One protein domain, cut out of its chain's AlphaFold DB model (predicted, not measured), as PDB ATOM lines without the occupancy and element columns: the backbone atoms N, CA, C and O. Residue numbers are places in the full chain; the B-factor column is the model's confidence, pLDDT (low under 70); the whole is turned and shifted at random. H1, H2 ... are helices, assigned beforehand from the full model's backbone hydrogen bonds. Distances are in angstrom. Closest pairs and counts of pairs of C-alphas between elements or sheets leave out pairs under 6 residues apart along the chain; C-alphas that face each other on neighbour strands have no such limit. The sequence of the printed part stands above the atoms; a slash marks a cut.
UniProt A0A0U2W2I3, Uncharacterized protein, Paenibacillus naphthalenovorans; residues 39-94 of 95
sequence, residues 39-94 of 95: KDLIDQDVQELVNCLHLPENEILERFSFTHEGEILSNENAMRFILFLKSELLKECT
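Overview. This is residues 39 to 94 of the 95 residues of an uncharacterized protein of Paenibacillus naphthalenovorans (UniProt A0A0U2W2I3). Three helices make a loose T: the long helix H3 is the crossbar, and H1 is the stem, set roughly square to it and pointing away from near the middle of its length. The short helix H2 packs on the first half of H3, and the loop of residues 64 to 74 swings out from H2 and folds back to the start of H3. Residues 39 to 44 of H1 stick out as the free end of the stem. The printed part has 56 residues, with the named helices H1, H2 and H3 in that order along the chain and no named strand; its class is all helix. It is only just compact, close to loose, with a radius of gyration of the C-alphas of 11.7 A and spans of 33 by 27 by 21 A.

Arrangement. H1, residues 39 to 52, is joined by a tight link of 4 residues to H2, residues 57 to 63. H1 and H2 are close but not clearly touching, with 2 pairs of C-alphas within 8 A; the closest C-alphas are those of Cys 52 and Ile 60, 6.6 A apart. They run opposite ways at a steep tilt of 42 degrees. H3, residues 75 to 92, touches H2 with residues 75 to 83 alone, and the closest C-alphas are those of Glu 57 and Met 79, 6.5 A apart. H2 and H3 run opposite ways at a steep tilt of 67 degrees, only just short of about perpendicular. H1 and H3 are near each other, with no pair of C-alphas within 8 A but 5 pairs within 10 A. In H1, H2 and H3 every O i to N i+4 pair is within hydrogen-bond range.

Along the chain. H1 begins with C-alpha 39 at (120.493, 139.906, 108.484) and measures 19.5 A from first to last C-alpha. H2 begins with C-alpha 57 at (128.441, 147.085, 132.493) and has 7 residues. H3, the longest helix with 18 residues, measures 26.3 A and ends with C-alpha 92 at (120.776, 129.157, 128.626). Between H2 and H3, residues 67 to 68 form a short antiparallel pairing with residues 71 to 72.

Size, cuts and confidence. The two C-alphas farthest apart are those of Gly 70 and Thr 94, at 34.3 A. The printed part has no cut. The link from H2 to H3, with 11 residues, is long. The mean pLDDT of the printed part is 77.2, and it is under 70 in residues 39 to 44 and 91 to 94 of this model.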
ATOM      1  N   LYS A  39     119.860 140.740 107.458       42.12
ATOM      2  CA  LYS A  39     120.493 139.906 108.484       42.12
ATOM      3  C   LYS A  39     121.899 140.379 108.844       42.12
ATOM      4  O   LYS A  39     122.157 140.608 110.010       42.12
ATOM      5  N   ASP A  40     122.763 140.609 107.856       41.91
ATOM      6  CA  ASP A  40     124.206 140.734 108.111       41.91
ATOM      7  C   ASP A  40     124.600 141.978 108.927       41.91
ATOM      8  O   ASP A  40     125.552 141.927 109.700       41.91
ATOM      9  N   LEU A  41     123.858 143.087 108.796       45.16
ATOM     10  CA  LEU A  41     124.138 144.318 109.547       45.16
ATOM     11  C   LEU A  41     123.600 144.255 110.983       45.16
ATOM     12  O   LEU A  41     124.289 144.649 111.919       45.16
ATOM     13  N   ILE A  42     122.380 143.735 111.155       52.44
ATOM     14  CA  ILE A  42     121.761 143.563 112.477       52.44
ATOM     15  C   ILE A  42     122.488 142.463 113.256       52.44
ATOM     16  O   ILE A  42     122.706 142.609 114.456       52.44
ATOM     17  N   ASP A  43     122.918 141.397 112.576       61.84
ATOM     18  CA  ASP A  43     123.718 140.333 113.175       61.84
ATOM     19  C   ASP A  43     125.067 140.871 113.672       61.84
ATOM     20  O   ASP A  43     125.487 140.469 114.750       61.84
ATOM     21  N   GLN A  44     125.725 141.813 112.978       66.94
ATOM     22  CA  GLN A  44     127.040 142.311 113.403       66.94
ATOM     23  C   GLN A  44     126.986 143.142 114.693       66.94
ATOM     24  O   GLN A  44     127.757 142.865 115.611       66.94
ATOM     25  N   ASP A  45     126.073 144.111 114.802       70.31
ATOM     26  CA  ASP A  45     125.971 144.940 116.012       70.31
ATOM     27  C   ASP A  45     125.454 144.124 117.214       70.31
ATOM     28  O   ASP A  45     125.888 144.317 118.353       70.31
ATOM     29  N   VAL A  46     124.547 143.165 116.971       74.50
ATOM     30  CA  VAL A  46     124.075 142.228 118.002       74.50
ATOM     31  C   VAL A  46     125.197 141.284 118.422       74.50
ATOM     32  O   VAL A  46     125.386 141.055 119.615       74.50
ATOM     33  N   GLN A  47     125.973 140.759 117.475       73.06
ATOM     34  CA  GLN A  47     127.117 139.902 117.763       73.06
ATOM     35  C   GLN A  47     128.203 140.669 118.517       73.06
ATOM     36  O   GLN A  47     128.799 140.111 119.434       73.06
ATOM     37  N   GLU A  48     128.443 141.942 118.198       80.44
ATOM     38  CA  GLU A  48     129.368 142.792 118.945       80.44
ATOM     39  C   GLU A  48     128.867 143.039 120.372       80.44
ATOM     40  O   GLU A  48     129.629 142.854 121.320       80.44
ATOM     41  N   LEU A  49     127.575 143.338 120.554       82.56
ATOM     42  CA  LEU A  49     126.974 143.460 121.882       82.56
ATOM     43  C   LEU A  49     127.120 142.158 122.680       82.56
ATOM     44  O   LEU A  49     127.603 142.195 123.808       82.56
ATOM     45  N   VAL A  50     126.758 141.010 122.101       80.88
ATOM     46  CA  VAL A  50     126.878 139.691 122.746       80.88
ATOM     47  C   VAL A  50     128.331 139.377 123.085       80.88
ATOM     48  O   VAL A  50     128.625 138.959 124.206       80.88
ATOM     49  N   ASN A  51     129.255 139.662 122.169       81.12
ATOM     50  CA  ASN A  51     130.685 139.545 122.417       81.12
ATOM     51  C   ASN A  51     131.143 140.481 123.530       81.12
ATOM     52  O   ASN A  51     132.084 140.134 124.220       81.12
ATOM     53  N   CYS A  52     130.505 141.628 123.749       83.06
ATOM     54  CA  CYS A  52     130.813 142.543 124.843       83.06
ATOM     55  C   CYS A  52     130.076 142.223 126.151       83.06
ATOM     56  O   CYS A  52     130.475 142.749 127.183       83.06
ATOM     57  N   LEU A  53     129.066 141.342 126.179       85.25
ATOM     58  CA  LEU A  53     128.304 141.029 127.403       85.25
ATOM     59  C   LEU A  53     129.138 140.335 128.499       85.25
ATOM     60  O   LEU A  53     128.685 140.248 129.638       85.25
ATOM     61  N   HIS A  54     130.368 139.893 128.217       84.31
ATOM     62  CA  HIS A  54     131.308 139.440 129.254       84.31
ATOM     63  C   HIS A  54     132.026 140.595 129.980       84.31
ATOM     64  O   HIS A  54     132.611 140.385 131.042       84.31
ATOM     65  N   LEU A  55     132.003 141.804 129.413       87.38
ATOM     66  CA  LEU A  55     132.646 142.994 129.966       87.38
ATOM     67  C   LEU A  55     131.830 143.574 131.134       87.38
ATOM     68  O   LEU A  55     130.629 143.297 131.265       87.38
ATOM     69  N   PRO A  56     132.449 144.387 132.008       88.44
ATOM     70  CA  PRO A  56     131.707 145.133 133.019       88.44
ATOM     71  C   PRO A  56     130.713 146.100 132.361       88.44
ATOM     72  O   PRO A  56     130.965 146.651 131.293       88.44
ATOM     73  N   GLU A  57     129.578 146.321 133.018       86.50
ATOM     74  CA  GLU A  57     128.441 147.085 132.493       86.50
ATOM     75  C   GLU A  57     128.856 148.494 132.064       86.50
ATOM     76  O   GLU A  57     128.422 148.973 131.021       86.50
ATOM     77  N   ASN A  58     129.749 149.127 132.826       86.44
ATOM     78  CA  ASN A  58     130.251 150.467 132.532       86.44
ATOM     79  C   ASN A  58     130.985 150.538 131.181       86.44
ATOM     80  O   ASN A  58     130.754 151.474 130.426       86.44
ATOM     81  N   GLU A  59     131.799 149.534 130.835       86.94
ATOM     82  CA  GLU A  59     132.491 149.467 129.531       86.94
ATOM     83  C   GLU A  59     131.496 149.283 128.379       86.94
ATOM     84  O   GLU A  59     131.682 149.821 127.290       86.94
ATOM     85  N   ILE A  60     130.416 148.534 128.615       84.12
ATOM     86  CA  ILE A  60     129.346 148.339 127.631       84.12
ATOM     87  C   ILE A  60     128.585 149.660 127.437       84.12
ATOM     88  O   ILE A  60     128.294 150.042 126.310       84.12
ATOM     89  N   LEU A  61     128.320 150.405 128.510       84.06
ATOM     90  CA  LEU A  61     127.622 151.696 128.468       84.06
ATOM     91  C   LEU A  61     128.442 152.819 127.817       84.06
ATOM     92  O   LEU A  61     127.866 153.769 127.291       84.06
ATOM     93  N   GLU A  62     129.772 152.722 127.821       84.69
ATOM     94  CA  GLU A  62     130.641 153.646 127.082       84.69
ATOM     95  C   GLU A  62     130.640 153.385 125.569       84.69
ATOM     96  O   GLU A  62     130.919 154.294 124.783       84.69
ATOM     97  N   ARG A  63     130.320 152.152 125.158       78.88
ATOM     98  CA  ARG A  63     130.357 151.701 123.758       78.88
ATOM     99  C   ARG A  63     128.984 151.670 123.099       78.88
ATOM    100  O   ARG A  63     128.889 151.891 121.896       78.88
ATOM    101  N   PHE A  64     127.929 151.435 123.877       82.62
ATOM    102  CA  PHE A  64     126.574 151.230 123.377       82.62
ATOM    103  C   PHE A  64     125.580 152.206 124.006       82.62
ATOM    104  O   PHE A  64     125.475 152.334 125.225       82.62
ATOM    105  N   SER A  65     124.779 152.844 123.151       79.31
ATOM    106  CA  SER A  65     123.593 153.599 123.553       79.31
ATOM    107  C   SER A  65     122.336 152.798 123.231       79.31
ATOM    108  O   SER A  65     122.106 152.433 122.077       79.31
ATOM    109  N   PHE A  66     121.496 152.565 124.233       81.25
ATOM    110  CA  PHE A  66     120.246 151.827 124.072       81.25
ATOM    111  C   PHE A  66     119.081 152.799 123.931       81.25
ATOM    112  O   PHE A  66     119.050 153.822 124.615       81.25
ATOM    113  N   THR A  67     118.112 152.482 123.076       80.56
ATOM    114  CA  THR A  67     116.892 153.284 122.936       80.56
ATOM    115  C   THR A  67     115.657 152.410 123.070       80.56
ATOM    116  O   THR A  67     115.650 151.286 122.571       80.56
ATOM    117  N   HIS A  68     114.608 152.932 123.692       75.56
ATOM    118  CA  HIS A  68     113.309 152.287 123.813       75.56
ATOM    119  C   HIS A  68     112.224 153.274 123.386       75.56
ATOM    120  O   HIS A  68     112.239 154.421 123.815       75.56
ATOM    121  N   GLU A  69     111.335 152.853 122.483       79.44
ATOM    122  CA  GLU A  69     110.267 153.705 121.923       79.44
ATOM    123  C   GLU A  69     110.764 155.031 121.307       79.44
ATOM    124  O   GLU A  69     110.063 156.036 121.276       79.44
ATOM    125  N   GLY A  70     111.991 155.031 120.776       78.12
ATOM    126  CA  GLY A  70     112.619 156.220 120.191       78.12
ATOM    127  C   GLY A  70     113.303 157.141 121.205       78.12
ATOM    128  O   GLY A  70     113.959 158.096 120.794       78.12
ATOM    129  N   GLU A  71     113.227 156.840 122.502       73.44
ATOM    130  CA  GLU A  71     113.933 157.570 123.553       73.44
ATOM    131  C   GLU A  71     115.216 156.845 123.966       73.44
ATOM    132  O   GLU A  71     115.243 155.624 124.115       73.44
ATOM    133  N   ILE A  72     116.303 157.594 124.169       81.38
ATOM    134  CA  ILE A  72     117.551 157.033 124.698       81.38
ATOM    135  C   ILE A  72     117.324 156.636 126.156       81.38
ATOM    136  O   ILE A  72     116.874 157.446 126.967       81.38
ATOM    137  N   LEU A  73     117.660 155.393 126.496       82.00
ATOM    138  CA  LEU A  73     117.585 154.919 127.867       82.00
ATOM    139  C   LEU A  73     118.531 155.730 128.753       82.00
ATOM    140  O   LEU A  73     119.687 155.981 128.409       82.00
ATOM    141  N   SER A  74     118.045 156.088 129.942       88.50
ATOM    142  CA  SER A  74     118.914 156.605 130.994       88.50
ATOM    143  C   SER A  74     119.984 155.571 131.343       88.50
ATOM    144  O   SER A  74     119.788 154.368 131.170       88.50
ATOM    145  N   ASN A  75     121.104 156.035 131.889       86.06
ATOM    146  CA  ASN A  75     122.219 155.171 132.274       86.06
ATOM    147  C   ASN A  75     121.763 154.038 133.227       86.06
ATOM    148  O   ASN A  75     122.113 152.876 133.044       86.06
ATOM    149  N   GLU A  76     120.859 154.351 134.163       88.81
ATOM    150  CA  GLU A  76     120.235 153.376 135.066       88.81
ATOM    151  C   GLU A  76     119.393 152.320 134.325       88.81
ATOM    152  O   GLU A  76     119.502 151.125 134.606       88.81
ATOM    153  N   ASN A  77     118.568 152.735 133.359       85.31
ATOM    154  CA  ASN A  77     117.726 151.817 132.591       85.31
ATOM    155  C   ASN A  77     118.542 150.970 131.611       85.31
ATOM    156  O   ASN A  77     118.277 149.779 131.460       85.31
ATOM    157  N   ALA A  78     119.566 151.555 130.994       86.75
ATOM    158  CA  ALA A  78     120.517 150.842 130.158       86.75
ATOM    159  C   ALA A  78     121.288 149.787 130.971       86.75
ATOM    160  O   ALA A  78     121.421 148.646 130.533       86.75
ATOM    161  N   MET A  79     121.704 150.115 132.198       89.06
ATOM    162  CA  MET A  79     122.346 149.158 133.101       89.06
ATOM    163  C   MET A  79     121.412 147.998 133.470       89.06
ATOM    164  O   MET A  79     121.815 146.838 133.398       89.06
ATOM    165  N   ARG A  80     120.142 148.279 133.802       89.00
ATOM    166  CA  ARG A  80     119.131 147.230 134.042       89.00
ATOM    167  C   ARG A  80     118.937 146.331 132.825       89.00
ATOM    168  O   ARG A  80     118.815 145.120 132.982       89.00
ATOM    169  N   PHE A  81     118.934 146.914 131.631       86.25
ATOM    170  CA  PHE A  81     118.813 146.171 130.384       86.25
ATOM    171  C   PHE A  81     120.016 145.243 130.143       86.25
ATOM    172  O   PHE A  81     119.825 144.064 129.858       86.25
ATOM    173  N   ILE A  82     121.248 145.719 130.349       87.62
ATOM    174  CA  ILE A  82     122.461 144.889 130.244       87.62
ATOM    175  C   ILE A  82     122.435 143.741 131.262       87.62
ATOM    176  O   ILE A  82     122.721 142.596 130.911       87.62
ATOM    177  N   LEU A  83     122.077 144.024 132.517       87.75
ATOM    178  CA  LEU A  83     121.973 143.000 133.562       87.75
ATOM    179  C   LEU A  83     120.929 141.937 133.214       87.75
ATOM    180  O   LEU A  83     121.168 140.747 133.419       87.75
ATOM    181  N   PHE A  84     119.796 142.358 132.652       86.81
ATOM    182  CA  PHE A  84     118.791 141.445 132.129       86.81
ATOM    183  C   PHE A  84     119.379 140.538 131.037       86.81
ATOM    184  O   PHE A  84     119.300 139.319 131.179       86.81
ATOM    185  N   LEU A  85     120.056 141.097 130.025       85.50
ATOM    186  CA  LEU A  85     120.699 140.315 128.959       85.50
ATOM    187  C   LEU A  85     121.707 139.294 129.508       85.50
ATOM    188  O   LEU A  85     121.686 138.131 129.111       85.50
ATOM    189  N   LYS A  86     122.550 139.698 130.466       84.81
ATOM    190  CA  LYS A  86     123.489 138.787 131.141       84.81
ATOM    191  C   LYS A  86     122.765 137.654 131.868       84.81
ATOM    192  O   LYS A  86     123.205 136.508 131.813       84.81
ATOM    193  N   SER A  87     121.663 137.963 132.550       83.00
ATOM    194  CA  SER A  87     120.878 136.962 133.274       83.00
ATOM    195  C   SER A  87     120.215 135.949 132.338       83.00
ATOM    196  O   SER A  87     120.188 134.764 132.659       83.00
ATOM    197  N   GLU A  88     119.736 136.390 131.172       79.12
ATOM    198  CA  GLU A  88     119.150 135.505 130.161       79.12
ATOM    199  C   GLU A  88     120.218 134.602 129.528       79.12
ATOM    200  O   GLU A  88     120.007 133.397 129.427       79.12
ATOM    201  N   LEU A  89     121.410 135.132 129.224       73.94
ATOM    202  CA  LEU A  89     122.535 134.321 128.739       73.94
ATOM    203  C   LEU A  89     122.968 133.238 129.740       73.94
ATOM    204  O   LEU A  89     123.291 132.117 129.355       73.94
ATOM    205  N   LEU A  90     122.975 133.553 131.038       72.25
ATOM    206  CA  LEU A  90     123.339 132.589 132.081       72.25
ATOM    207  C   LEU A  90     122.308 131.461 132.230       72.25
ATOM    208  O   LEU A  90     122.686 130.330 132.548       72.25
ATOM    209  N   LYS A  91     121.021 131.748 131.992       68.88
ATOM    210  CA  LYS A  91     119.953 130.738 132.025       68.88
ATOM    211  C   LYS A  91     120.116 129.703 130.917       68.88
ATOM    212  O   LYS A  91     119.900 128.524 131.176       68.88
ATOM    213  N   GLU A  92     120.547 130.107 129.724       54.00
ATOM    214  CA  GLU A  92     120.776 129.157 128.626       54.00
ATOM    215  C   GLU A  92     122.022 128.280 128.835       54.00
ATOM    216  O   GLU A  92     122.059 127.149 128.363       54.00
ATOM    217  N   CYS A  93     123.010 128.731 129.615       46.22
ATOM    218  CA  CYS A  93     124.185 127.920 129.968       46.22
ATOM    219  C   CYS A  93     123.920 126.847 131.047       46.22
ATOM    220  O   CYS A  93     124.818 126.058 131.344       46.22
ATOM    221  N   THR A  94     122.735 126.825 131.670       44.12
ATOM    222  CA  THR A  94     122.374 125.862 132.733       44.12
ATOM    223  C   THR A  94     121.221 124.919 132.365       44.12
ATOM    224  O   THR A  94     120.749 124.186 133.237       44.12
TER     225      THR A  94